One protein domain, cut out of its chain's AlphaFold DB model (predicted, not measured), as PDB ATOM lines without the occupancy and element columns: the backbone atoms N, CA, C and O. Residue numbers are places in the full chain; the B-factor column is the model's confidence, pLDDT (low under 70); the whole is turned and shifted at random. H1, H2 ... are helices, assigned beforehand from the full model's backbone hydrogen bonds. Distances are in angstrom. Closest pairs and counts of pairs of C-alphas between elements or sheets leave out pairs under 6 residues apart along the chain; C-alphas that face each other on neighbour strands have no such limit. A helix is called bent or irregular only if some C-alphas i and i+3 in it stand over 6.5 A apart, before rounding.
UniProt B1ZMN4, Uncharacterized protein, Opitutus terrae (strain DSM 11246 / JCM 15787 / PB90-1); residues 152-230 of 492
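Overview. This is residues 152 to 230 of the 492 residues of an uncharacterized protein of Opitutus terrae (strain DSM 11246 / JCM 15787 / PB90-1) (UniProt B1ZMN4). Three helices run back and forth along one long axis, with H3 set slantwise over H1 and H2 and packing on both, while H1 and H2 are near each other without touching. A stretch with no named element, residues 152 to 162, comes before H1. The printed part has 79 residues with three named helices, in the order H1, H2, H3, and no named strand; the class is all helix. The whole is compact, with a radius of gyration of the C-alphas of 13.1 A, and elongated, spanning 42 by 23 by 20 A.

Along the chain. After residues 152 to 162, H1 holds residues 163 to 188, 37.5 A from first to last C-alpha, beginning at C-alpha 163 (-42.221, -125.442, 128.976). H1 has a kink of 35 degrees near residue 182, and it is irregular: C-alphas 184 and 187 are 7.6 A apart. H2 holds residues 191 to 210, 28.8 A long, beginning at C-alpha 191 (-12.071, -101.309, 124.774). H3 holds residues 213 to 229, 24.0 A long, ending at C-alpha 229 (-15.275, -116.876, 133.898).

Arrangement. H1 and H2 are near each other, their closest C-alphas 8.1 A apart. H1 touches H3 at a shallow tilt of 31 degrees, the same way; their closest C-alphas, of Phe 178 and Val 224, are 4.7 A apart. H2 and H3 form a helical hairpin: they touch, opposite ways at a shallow tilt of 23 degrees, with the closest C-alphas, of Leu 207 and Leu 216, 5.4 A apart. In H2 and H3 every O i to N i+4 pair is within hydrogen-bond range; in H1, 19 of 22 are.

Size, cuts and confidence. The C-alphas farthest apart, of Leu 161 and Ser 191, are 43.2 A from each other. The printed part has no cut. The links H1 to H2 and H2 to H3 are tight. The mean pLDDT of the printed part is 92.9, and no printed residue is under 70.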
ATOM      1  N   ALA A 152     -36.055-105.324 134.464       93.88
ATOM      2  CA  ALA A 152     -37.105-104.869 135.381       93.88
ATOM      3  C   ALA A 152     -38.536-105.136 134.877       93.88
ATOM      4  O   ALA A 152     -39.475-105.136 135.671       93.88
ATOM      5  N   SER A 153     -38.707-105.347 133.568       92.12
ATOM      6  CA  SER A 153     -40.005-105.623 132.943       92.12
ATOM      7  C   SER A 153     -40.342-107.112 132.867       92.12
ATOM      8  O   SER A 153     -41.483-107.457 132.555       92.12
ATOM      9  N   LEU A 154     -39.378-107.996 133.151       92.38
ATOM     10  CA  LEU A 154     -39.622-109.432 133.120       92.38
ATOM     11  C   LEU A 154     -40.573-109.838 134.251       92.38
ATOM     12  O   LEU A 154     -40.373-109.436 135.404       92.38
ATOM     13  N   PRO A 155     -41.585-110.671 133.957       89.06
ATOM     14  CA  PRO A 155     -42.420-111.232 135.000       89.06
ATOM     15  C   PRO A 155     -41.575-112.137 135.897       89.06
ATOM     16  O   PRO A 155     -40.727-112.898 135.429       89.06
ATOM     17  N   ARG A 156     -41.828-112.068 137.205       88.38
ATOM     18  CA  ARG A 156     -41.185-112.983 138.148       88.38
ATOM     19  C   ARG A 156     -41.742-114.394 137.962       88.38
ATOM     20  O   ARG A 156     -42.966-114.537 137.864       88.38
ATOM     21  N   PRO A 157     -40.885-115.423 137.976       89.75
ATOM     22  CA  PRO A 157     -41.338-116.803 137.927       89.75
ATOM     23  C   PRO A 157     -42.142-117.123 139.184       89.75
ATOM     24  O   PRO A 157     -41.742-116.759 140.287       89.75
ATOM     25  N   ALA A 158     -43.282-117.788 139.021       84.69
ATOM     26  CA  ALA A 158     -44.130-118.189 140.147       84.69
ATOM     27  C   ALA A 158     -44.344-119.706 140.226       84.69
ATOM     28  O   ALA A 158     -44.751-120.220 141.260       84.69
ATOM     29  N   ARG A 159     -44.152-120.417 139.110       88.00
ATOM     30  CA  ARG A 159     -44.398-121.855 138.975       88.00
ATOM     31  C   ARG A 159     -43.738-122.378 137.708       88.00
ATOM     32  O   ARG A 159     -43.503-121.603 136.790       88.00
ATOM     33  N   LEU A 160     -43.526-123.688 137.647       90.19
ATOM     34  CA  LEU A 160     -42.943-124.392 136.502       90.19
ATOM     35  C   LEU A 160     -43.926-125.458 135.991       90.19
ATOM     36  O   LEU A 160     -43.715-126.650 136.209       90.19
ATOM     37  N   LEU A 161     -45.050-125.036 135.397       90.69
ATOM     38  CA  LEU A 161     -46.097-125.959 134.925       90.69
ATOM     39  C   LEU A 161     -45.962-126.302 133.441       90.69
ATOM     40  O   LEU A 161     -46.338-127.395 133.020       90.69
ATOM     41  N   THR A 162     -45.465-125.357 132.650       93.19
ATOM     42  CA  THR A 162     -45.315-125.485 131.201       93.19
ATOM     43  C   THR A 162     -43.865-125.281 130.783       93.19
ATOM     44  O   THR A 162     -43.060-124.706 131.511       93.19
ATOM     45  N   TYR A 163     -43.531-125.717 129.567       90.75
ATOM     46  CA  TYR A 163     -42.221-125.442 128.976       90.75
ATOM     47  C   TYR A 163     -41.943-123.936 128.850       90.75
ATOM     48  O   TYR A 163     -40.809-123.495 129.018       90.75
ATOM     49  N   GLU A 164     -42.979-123.140 128.583       92.25
ATOM     50  CA  GLU A 164     -42.860-121.686 128.519       92.25
ATOM     51  C   GLU A 164     -42.524-121.087 129.890       92.25
ATOM     52  O   GLU A 164     -41.606-120.274 129.976       92.25
ATOM     53  N   ASP A 165     -43.170-121.563 130.961       93.44
ATOM     54  CA  ASP A 165     -42.836-121.154 132.330       93.44
ATOM     55  C   ASP A 165     -41.372-121.494 132.678       93.44
ATOM     56  O   ASP A 165     -40.671-120.692 133.293       93.44
ATOM     57  N   GLU A 166     -40.879-122.668 132.261       93.06
ATOM     58  CA  GLU A 166     -39.481-123.079 132.470       93.06
ATOM     59  C   GLU A 166     -38.471-122.239 131.678       93.06
ATOM     60  O   GLU A 166     -37.326-122.070 132.116       93.06
ATOM     61  N   LEU A 167     -38.861-121.734 130.505       94.50
ATOM     62  CA  LEU A 167     -38.043-120.798 129.742       94.50
ATOM     63  C   LEU A 167     -38.028-119.426 130.405       94.50
ATOM     64  O   LEU A 167     -36.945-118.893 130.626       94.50
ATOM     65  N   ASP A 168     -39.189-118.886 130.771       95.69
ATOM     66  CA  ASP A 168     -39.288-117.575 131.416       95.69
ATOM     67  C   ASP A 168     -38.529-117.548 132.747       95.69
ATOM     68  O   ASP A 168     -37.776-116.610 133.016       95.69
ATOM     69  N   ALA A 169     -38.634-118.622 133.537       96.25
ATOM     70  CA  ALA A 169     -37.876-118.780 134.772       96.25
ATOM     71  C   ALA A 169     -36.364-118.795 134.550       96.25
ATOM     72  O   ALA A 169     -35.617-118.113 135.254       96.25
ATOM     73  N   ALA A 170     -35.904-119.544 133.550       96.00
ATOM     74  CA  ALA A 170     -34.486-119.617 133.244       96.00
ATOM     75  C   ALA A 170     -33.943-118.309 132.654       96.00
ATOM     76  O   ALA A 170     -32.837-117.912 133.004       96.00
ATOM     77  N   ILE A 171     -34.717-117.620 131.810       97.62
ATOM     78  CA  ILE A 171     -34.363-116.303 131.264       97.62
ATOM     79  C   ILE A 171     -34.218-115.297 132.403       97.62
ATOM     80  O   ILE A 171     -33.213-114.593 132.458       97.62
ATOM     81  N   TYR A 172     -35.181-115.250 133.327       97.19
ATOM     82  CA  TYR A 172     -35.105-114.370 134.492       97.19
ATOM     83  C   TYR A 172     -33.862-114.676 135.339       97.19
ATOM     84  O   TYR A 172     -33.075-113.776 135.632       97.19
ATOM     85  N   SER A 173     -33.643-115.952 135.670       95.81
ATOM     86  CA  SER A 173     -32.504-116.392 136.481       95.81
ATOM     87  C   SER A 173     -31.150-116.083 135.823       95.81
ATOM     88  O   SER A 173     -30.260-115.548 136.484       95.81
ATOM     89  N   GLU A 174     -30.973-116.376 134.529       96.56
ATOM     90  CA  GLU A 174     -29.722-116.087 133.808       96.56
ATOM     91  C   GLU A 174     -29.517-114.580 133.594       96.56
ATOM     92  O   GLU A 174     -28.386-114.110 133.668       96.56
ATOM     93  N   ALA A 175     -30.580-113.791 133.396       97.12
ATOM     94  CA  ALA A 175     -30.467-112.338 133.264       97.12
ATOM     95  C   ALA A 175     -30.017-111.664 134.572       97.12
ATOM     96  O   ALA A 175     -29.149-110.789 134.544       97.12
ATOM     97  N   VAL A 176     -30.548-112.103 135.721       95.50
ATOM     98  CA  VAL A 176     -30.081-111.655 137.046       95.50
ATOM     99  C   VAL A 176     -28.614-112.034 137.254       95.50
ATOM    100  O   VAL A 176     -27.801-111.192 137.640       95.50
ATOM    101  N   ARG A 177     -28.259-113.287 136.955       94.38
ATOM    102  CA  ARG A 177     -26.888-113.795 137.068       94.38
ATOM    103  C   ARG A 177     -25.907-113.006 136.198       94.38
ATOM    104  O   ARG A 177     -24.839-112.622 136.673       94.38
ATOM    105  N   PHE A 178     -26.286-112.722 134.953       96.00
ATOM    106  CA  PHE A 178     -25.475-111.930 134.038       96.00
ATOM    107  C   PHE A 178     -25.246-110.519 134.570       96.00
ATOM    108  O   PHE A 178     -24.101-110.084 134.616       96.00
ATOM    109  N   ASP A 179     -26.296-109.815 135.002       95.31
ATOM    110  CA  ASP A 179     -26.162-108.440 135.491       95.31
ATOM    111  C   ASP A 179     -25.208-108.350 136.694       95.31
ATOM    112  O   ASP A 179     -24.363-107.456 136.764       95.31
ATOM    113  N   GLN A 180     -25.269-109.325 137.604       92.25
ATOM    114  CA  GLN A 180     -24.336-109.418 138.729       92.25
ATOM    115  C   GLN A 180     -22.893-109.670 138.281       92.25
ATOM    116  O   GLN A 180     -21.971-109.050 138.811       92.25
ATOM    117  N   GLY A 181     -22.684-110.569 137.314       91.56
ATOM    118  CA  GLY A 181     -21.368-110.804 136.717       91.56
ATOM    119  C   GLY A 181     -20.825-109.557 136.020       91.56
ATOM    120  O   GLY A 181     -19.692-109.149 136.270       91.56
ATOM    121  N   TRP A 182     -21.664-108.904 135.214       92.81
ATOM    122  CA  TRP A 182     -21.339-107.693 134.471       92.81
ATOM    123  C   TRP A 182     -20.863-106.574 135.392       92.81
ATOM    124  O   TRP A 182     -19.775-106.047 135.192       92.81
ATOM    125  N   ARG A 183     -21.614-106.256 136.454       91.62
ATOM    126  CA  ARG A 183     -21.261-105.176 137.395       91.62
ATOM    127  C   ARG A 183     -19.905-105.366 138.064       91.62
ATOM    128  O   ARG A 183     -19.235-104.383 138.368       91.62
ATOM    129  N   ARG A 184     -19.494-106.616 138.295       87.94
ATOM    130  CA  ARG A 184     -18.175-106.923 138.864       87.94
ATOM    131  C   ARG A 184     -17.038-106.671 137.880       87.94
ATOM    132  O   ARG A 184     -15.925-106.426 138.325       87.94
ATOM    133  N   ARG A 185     -17.307-106.753 136.574       86.38
ATOM    134  CA  ARG A 185     -16.273-106.762 135.535       86.38
ATOM    135  C   ARG A 185     -16.266-105.529 134.636       86.38
ATOM    136  O   ARG A 185     -15.219-105.208 134.094       86.38
ATOM    137  N   GLU A 186     -17.382-104.821 134.482       90.38
ATOM    138  CA  GLU A 186     -17.551-103.728 133.508       90.38
ATOM    139  C   GLU A 186     -16.426-102.686 133.559       90.38
ATOM    140  O   GLU A 186     -15.905-102.268 132.521       90.38
ATOM    141  N   GLN A 187     -16.019-102.297 134.769       88.19
ATOM    142  CA  GLN A 187     -14.969-101.296 134.981       88.19
ATOM    143  C   GLN A 187     -13.604-101.752 134.444       88.19
ATOM    144  O   GLN A 187     -12.805-100.917 134.023       88.19
ATOM    145  N   ASP A 188     -13.382-103.064 134.395       86.00
ATOM    146  CA  ASP A 188     -12.131-103.719 134.015       86.00
ATOM    147  C   ASP A 188     -12.114-104.237 132.572       86.00
ATOM    148  O   ASP A 188     -11.121-104.828 132.139       86.00
ATOM    149  N   LEU A 189     -13.200-104.044 131.817       86.00
ATOM    150  CA  LEU A 189     -13.251-104.439 130.412       86.00
ATOM    151  C   LEU A 189     -12.373-103.521 129.562       86.00
ATOM    152  O   LEU A 189     -12.533-102.292 129.592       86.00
ATOM    153  N   LEU A 190     -11.520-104.130 128.742       86.50
ATOM    154  CA  LEU A 190     -10.764-103.456 127.692       86.50
ATOM    155  C   LEU A 190     -11.715-102.900 126.624       86.50
ATOM    156  O   LEU A 190     -12.847-103.363 126.476       86.50
ATOM    157  N   SER A 191     -11.260-101.920 125.841       87.12
ATOM    158  CA  SER A 191     -12.071-101.309 124.774       87.12
ATOM    159  C   SER A 191     -12.641-102.352 123.811       87.12
ATOM    160  O   SER A 191     -13.850-102.401 123.603       87.12
ATOM    161  N   LEU A 192     -11.789-103.251 123.316       85.12
ATOM    162  CA  LEU A 192     -12.188-104.321 122.405       85.12
ATOM    163  C   LEU A 192     -13.239-105.256 123.025       85.12
ATOM    164  O   LEU A 192     -14.177-105.685 122.356       85.12
ATOM    165  N   GLU A 193     -13.126-105.558 124.317       87.19
ATOM    166  CA  GLU A 193     -14.097-106.401 125.017       87.19
ATOM    167  C   GLU A 193     -15.438-105.698 125.197       87.19
ATOM    168  O   GLU A 193     -16.480-106.333 125.052       87.19
ATOM    169  N   ARG A 194     -15.427-104.385 125.456       90.00
ATOM    170  CA  ARG A 194     -16.654-103.579 125.489       90.00
ATOM    171  C   ARG A 194     -17.354-103.601 124.137       90.00
ATOM    172  O   ARG A 194     -18.572-103.735 124.106       90.00
ATOM    173  N   ASP A 195     -16.607-103.559 123.035       90.06
ATOM    174  CA  ASP A 195     -17.176-103.655 121.686       90.06
ATOM    175  C   ASP A 195     -17.794-105.040 121.419       90.06
ATOM    176  O   ASP A 195     -18.876-105.158 120.832       90.06
ATOM    177  N   TYR A 196     -17.149-106.116 121.882       89.69
ATOM    178  CA  TYR A 196     -17.721-107.467 121.834       89.69
ATOM    179  C   TYR A 196     -18.976-107.600 122.703       89.69
ATOM    180  O   TYR A 196     -20.001-108.101 122.231       89.69
ATOM    181  N   ALA A 197     -18.925-107.110 123.940       92.50
ATOM    182  CA  ALA A 197     -20.055-107.117 124.855       92.50
ATOM    183  C   ALA A 197     -21.233-106.307 124.302       92.50
ATOM    184  O   ALA A 197     -22.359-106.794 124.316       92.50
ATOM    185  N   ALA A 198     -20.988-105.123 123.737       94.56
ATOM    186  CA  ALA A 198     -22.020-104.281 123.140       94.56
ATOM    187  C   ALA A 198     -22.768-105.002 122.007       94.56
ATOM    188  O   ALA A 198     -23.998-104.945 121.946       94.56
ATOM    189  N   ARG A 199     -22.052-105.745 121.150       93.94
ATOM    190  CA  ARG A 199     -22.667-106.567 120.092       93.94
ATOM    191  C   ARG A 199     -23.544-107.683 120.666       93.94
ATOM    192  O   ARG A 199     -24.672-107.867 120.203       93.94
ATOM    193  N   LYS A 200     -23.070-108.397 121.692       94.62
ATOM    194  CA  LYS A 200     -23.845-109.464 122.353       94.62
ATOM    195  C   LYS A 200     -25.067-108.915 123.100       94.62
ATOM    196  O   LYS A 200     -26.158-109.466 122.972       94.62
ATOM    197  N   LEU A 201     -24.925-107.786 123.795       97.31
ATOM    198  CA  LEU A 201     -26.020-107.072 124.461       97.31
ATOM    199  C   LEU A 201     -27.090-106.611 123.463       97.31
ATOM    200  O   LEU A 201     -28.282-106.784 123.714       97.31
ATOM    201  N   ALA A 202     -26.679-106.076 122.308       97.44
ATOM    202  CA  ALA A 202     -27.601-105.694 121.241       97.44
ATOM    203  C   ALA A 202     -28.365-106.906 120.681       97.44
ATOM    204  O   ALA A 202     -29.582-106.828 120.501       97.44
ATOM    205  N   ARG A 203     -27.684-108.044 120.466       95.88
ATOM    206  CA  ARG A 203     -28.320-109.311 120.053       95.88
ATOM    207  C   ARG A 203     -29.367-109.762 121.071       95.88
ATOM    208  O   ARG A 203     -30.491-110.069 120.690       95.88
ATOM    209  N   VAL A 204     -29.024-109.762 122.354       97.62
ATOM    210  CA  VAL A 204     -29.934-110.150 123.442       97.62
ATOM    211  C   VAL A 204     -31.157-109.230 123.514       97.62
ATOM    212  O   VAL A 204     -32.280-109.717 123.620       97.62
ATOM    213  N   ALA A 205     -30.973-107.915 123.379       97.69
ATOM    214  CA  ALA A 205     -32.089-106.972 123.325       97.69
ATOM    215  C   ALA A 205     -33.010-107.220 122.115       97.69
ATOM    216  O   ALA A 205     -34.232-107.178 122.254       97.69
ATOM    217  N   ALA A 206     -32.445-107.525 120.942       97.94
ATOM    218  CA  ALA A 206     -33.224-107.838 119.745       97.94
ATOM    219  C   ALA A 206     -34.036-109.137 119.899       97.94
ATOM    220  O   ALA A 206     -35.216-109.164 119.553       97.94
ATOM    221  N   LEU A 207     -33.434-110.190 120.463       97.12
ATOM    222  CA  LEU A 207     -34.111-111.466 120.727       97.12
ATOM    223  C   LEU A 207     -35.253-111.306 121.736       97.12
ATOM    224  O   LEU A 207     -36.332-111.865 121.542       97.12
ATOM    225  N   GLN A 208     -35.043-110.496 122.778       96.94
ATOM    226  CA  GLN A 208     -36.084-110.179 123.750       96.94
ATOM    227  C   GLN A 208     -37.250-109.422 123.107       96.94
ATOM    228  O   GLN A 208     -38.400-109.807 123.310       96.94
ATOM    229  N   ALA A 209     -36.968-108.401 122.294       96.81
ATOM    230  CA  ALA A 209     -38.001-107.635 121.602       96.81
ATOM    231  C   ALA A 209     -38.799-108.487 120.597       96.81
ATOM    232  O   ALA A 209     -39.992-108.256 120.403       96.81
ATOM    233  N   ALA A 210     -38.155-109.481 119.979       97.31
ATOM    234  CA  ALA A 210     -38.789-110.421 119.056       97.31
ATOM    235  C   ALA A 210     -39.580-111.546 119.754       97.31
ATOM    236  O   ALA A 210     -40.345-112.245 119.094       97.31
ATOM    237  N   GLY A 211     -39.413-111.736 121.069       95.62
ATOM    238  CA  GLY A 211     -40.035-112.843 121.805       95.62
ATOM    239  C   GLY A 211     -39.384-114.211 121.555       95.62
ATOM    240  O   GLY A 211     -39.986-115.240 121.858       95.62
ATOM    241  N   GLU A 212     -38.152-114.244 121.039       95.69
ATOM    242  CA  GLU A 212     -37.396-115.464 120.713       95.69
ATOM    243  C   GLU A 212     -36.794-116.094 121.985       95.69
ATOM    244  O   GLU A 212     -35.581-116.100 122.193       95.69
ATOM    245  N   LYS A 213     -37.652-116.597 122.885       95.25
ATOM    246  CA  LYS A 213     -37.294-117.019 124.256       95.25
ATOM    247  C   LYS A 213     -36.134-118.018 124.321       95.25
ATOM    248  O   LYS A 213     -35.237-117.873 125.149       95.25
ATOM    249  N   PHE A 214     -36.141-119.035 123.462       94.44
ATOM    250  CA  PHE A 214     -35.101-120.065 123.482       94.44
ATOM    251  C   PHE A 214     -33.733-119.504 123.065       94.44
ATOM    252  O   PHE A 214     -32.747-119.701 123.768       94.44
ATOM    253  N   GLU A 215     -33.682-118.747 121.969       94.12
ATOM    254  CA  GLU A 215     -32.446-118.115 121.495       94.12
ATOM    255  C   GLU A 215     -31.961-117.024 122.462       94.12
ATOM    256  O   GLU A 215     -30.759-116.903 122.702       94.12
ATOM    257  N   LEU A 216     -32.887-116.272 123.072       96.94
ATOM    258  CA  LEU A 216     -32.586-115.311 124.133       96.94
ATOM    259  C   LEU A 216     -31.879-115.996 125.304       96.94
ATOM    260  O   LEU A 216     -30.852-115.509 125.770       96.94
ATOM    261  N   LEU A 217     -32.400-117.136 125.758       97.31
ATOM    262  CA  LEU A 217     -31.797-117.896 126.842       97.31
ATOM    263  C   LEU A 217     -30.379-118.368 126.495       97.31
ATOM    264  O   LEU A 217     -29.481-118.222 127.319       97.31
ATOM    265  N   LEU A 218     -30.149-118.901 125.291       95.12
ATOM    266  CA  LEU A 218     -28.804-119.327 124.878       95.12
ATOM    267  C   LEU A 218     -27.818-118.153 124.850       95.12
ATOM    268  O   LEU A 218     -26.696-118.280 125.340       95.12
ATOM    269  N   ALA A 219     -28.248-116.998 124.337       95.94
ATOM    270  CA  ALA A 219     -27.427-115.793 124.305       95.94
ATOM    271  C   ALA A 219     -27.134-115.242 125.717       95.94
ATOM    272  O   ALA A 219     -26.036-114.746 125.966       95.94
ATOM    273  N   LEU A 220     -28.080-115.361 126.657       97.75
ATOM    274  CA  LEU A 220     -27.859-115.017 128.065       97.75
ATOM    275  C   LEU A 220     -26.870-115.971 128.741       97.75
ATOM    276  O   LEU A 220     -25.978-115.498 129.435       97.75
ATOM    277  N   ILE A 221     -26.979-117.284 128.506       96.38
ATOM    278  CA  ILE A 221     -26.023-118.271 129.033       96.38
ATOM    279  C   ILE A 221     -24.605-117.925 128.557       96.38
ATOM    280  O   ILE A 221     -23.685-117.914 129.366       96.38
ATOM    281  N   GLU A 222     -24.422-117.587 127.275       94.19
ATOM    282  CA  GLU A 222     -23.120-117.151 126.752       94.19
ATOM    283  C   GLU A 222     -22.597-115.890 127.452       94.19
ATOM    284  O   GLU A 222     -21.444-115.854 127.876       94.19
ATOM    285  N   LEU A 223     -23.448-114.872 127.613       95.69
ATOM    286  CA  LEU A 223     -23.095-113.639 128.317       95.69
ATOM    287  C   LEU A 223     -22.713-113.884 129.784       95.69
ATOM    288  O   LEU A 223     -21.800-113.236 130.296       95.69
ATOM    289  N   VAL A 224     -23.392-114.812 130.462       94.94
ATOM    290  CA  VAL A 224     -23.047-115.237 131.825       94.94
ATOM    291  C   VAL A 224     -21.664-115.875 131.858       94.94
ATOM    292  O   VAL A 224     -20.861-115.512 132.715       94.94
ATOM    293  N   GLU A 225     -21.368-116.802 130.941       92.19
ATOM    294  CA  GLU A 225     -20.050-117.446 130.895       92.19
ATOM    295  C   GLU A 225     -18.944-116.418 130.644       92.19
ATOM    296  O   GLU A 225     -17.930-116.441 131.345       92.19
ATOM    297  N   ASP A 226     -19.168-115.461 129.739       90.81
ATOM    298  CA  ASP A 226     -18.243-114.348 129.550       90.81
ATOM    299  C   ASP A 226     -18.044-113.591 130.873       90.81
ATOM    300  O   ASP A 226     -16.915-113.434 131.333       90.81
ATOM    301  N   ALA A 227     -19.127-113.142 131.509       90.81
ATOM    302  CA  ALA A 227     -19.080-112.277 132.686       90.81
ATOM    303  C   ALA A 227     -18.473-112.940 133.936       90.81
ATOM    304  O   ALA A 227     -17.845-112.254 134.740       90.81
ATOM    305  N   GLU A 228     -18.665-114.246 134.120       88.25
ATOM    306  CA  GLU A 228     -18.243-114.950 135.334       88.25
ATOM    307  C   GLU A 228     -16.879-115.618 135.233       88.25
ATOM    308  O   GLU A 228     -16.248-115.822 136.267       88.25
ATOM    309  N   THR A 229     -16.438-115.990 134.030       85.06
ATOM    310  CA  THR A 229     -15.275-116.876 133.898       85.06
ATOM    311  C   THR A 229     -14.076-116.246 133.218       85.06
ATOM    312  O   THR A 229     -12.967-116.707 133.459       85.06
ATOM    313  N   LEU A 230     -14.237-115.212 132.389       84.00
ATOM    314  CA  LEU A 230     -13.106-114.671 131.630       84.00
ATOM    315  C   LEU A 230     -12.364-113.580 132.415       84.00
ATOM    316  O   LEU A 230     -12.989-112.673 132.968       84.00
TER     317      LEU A 230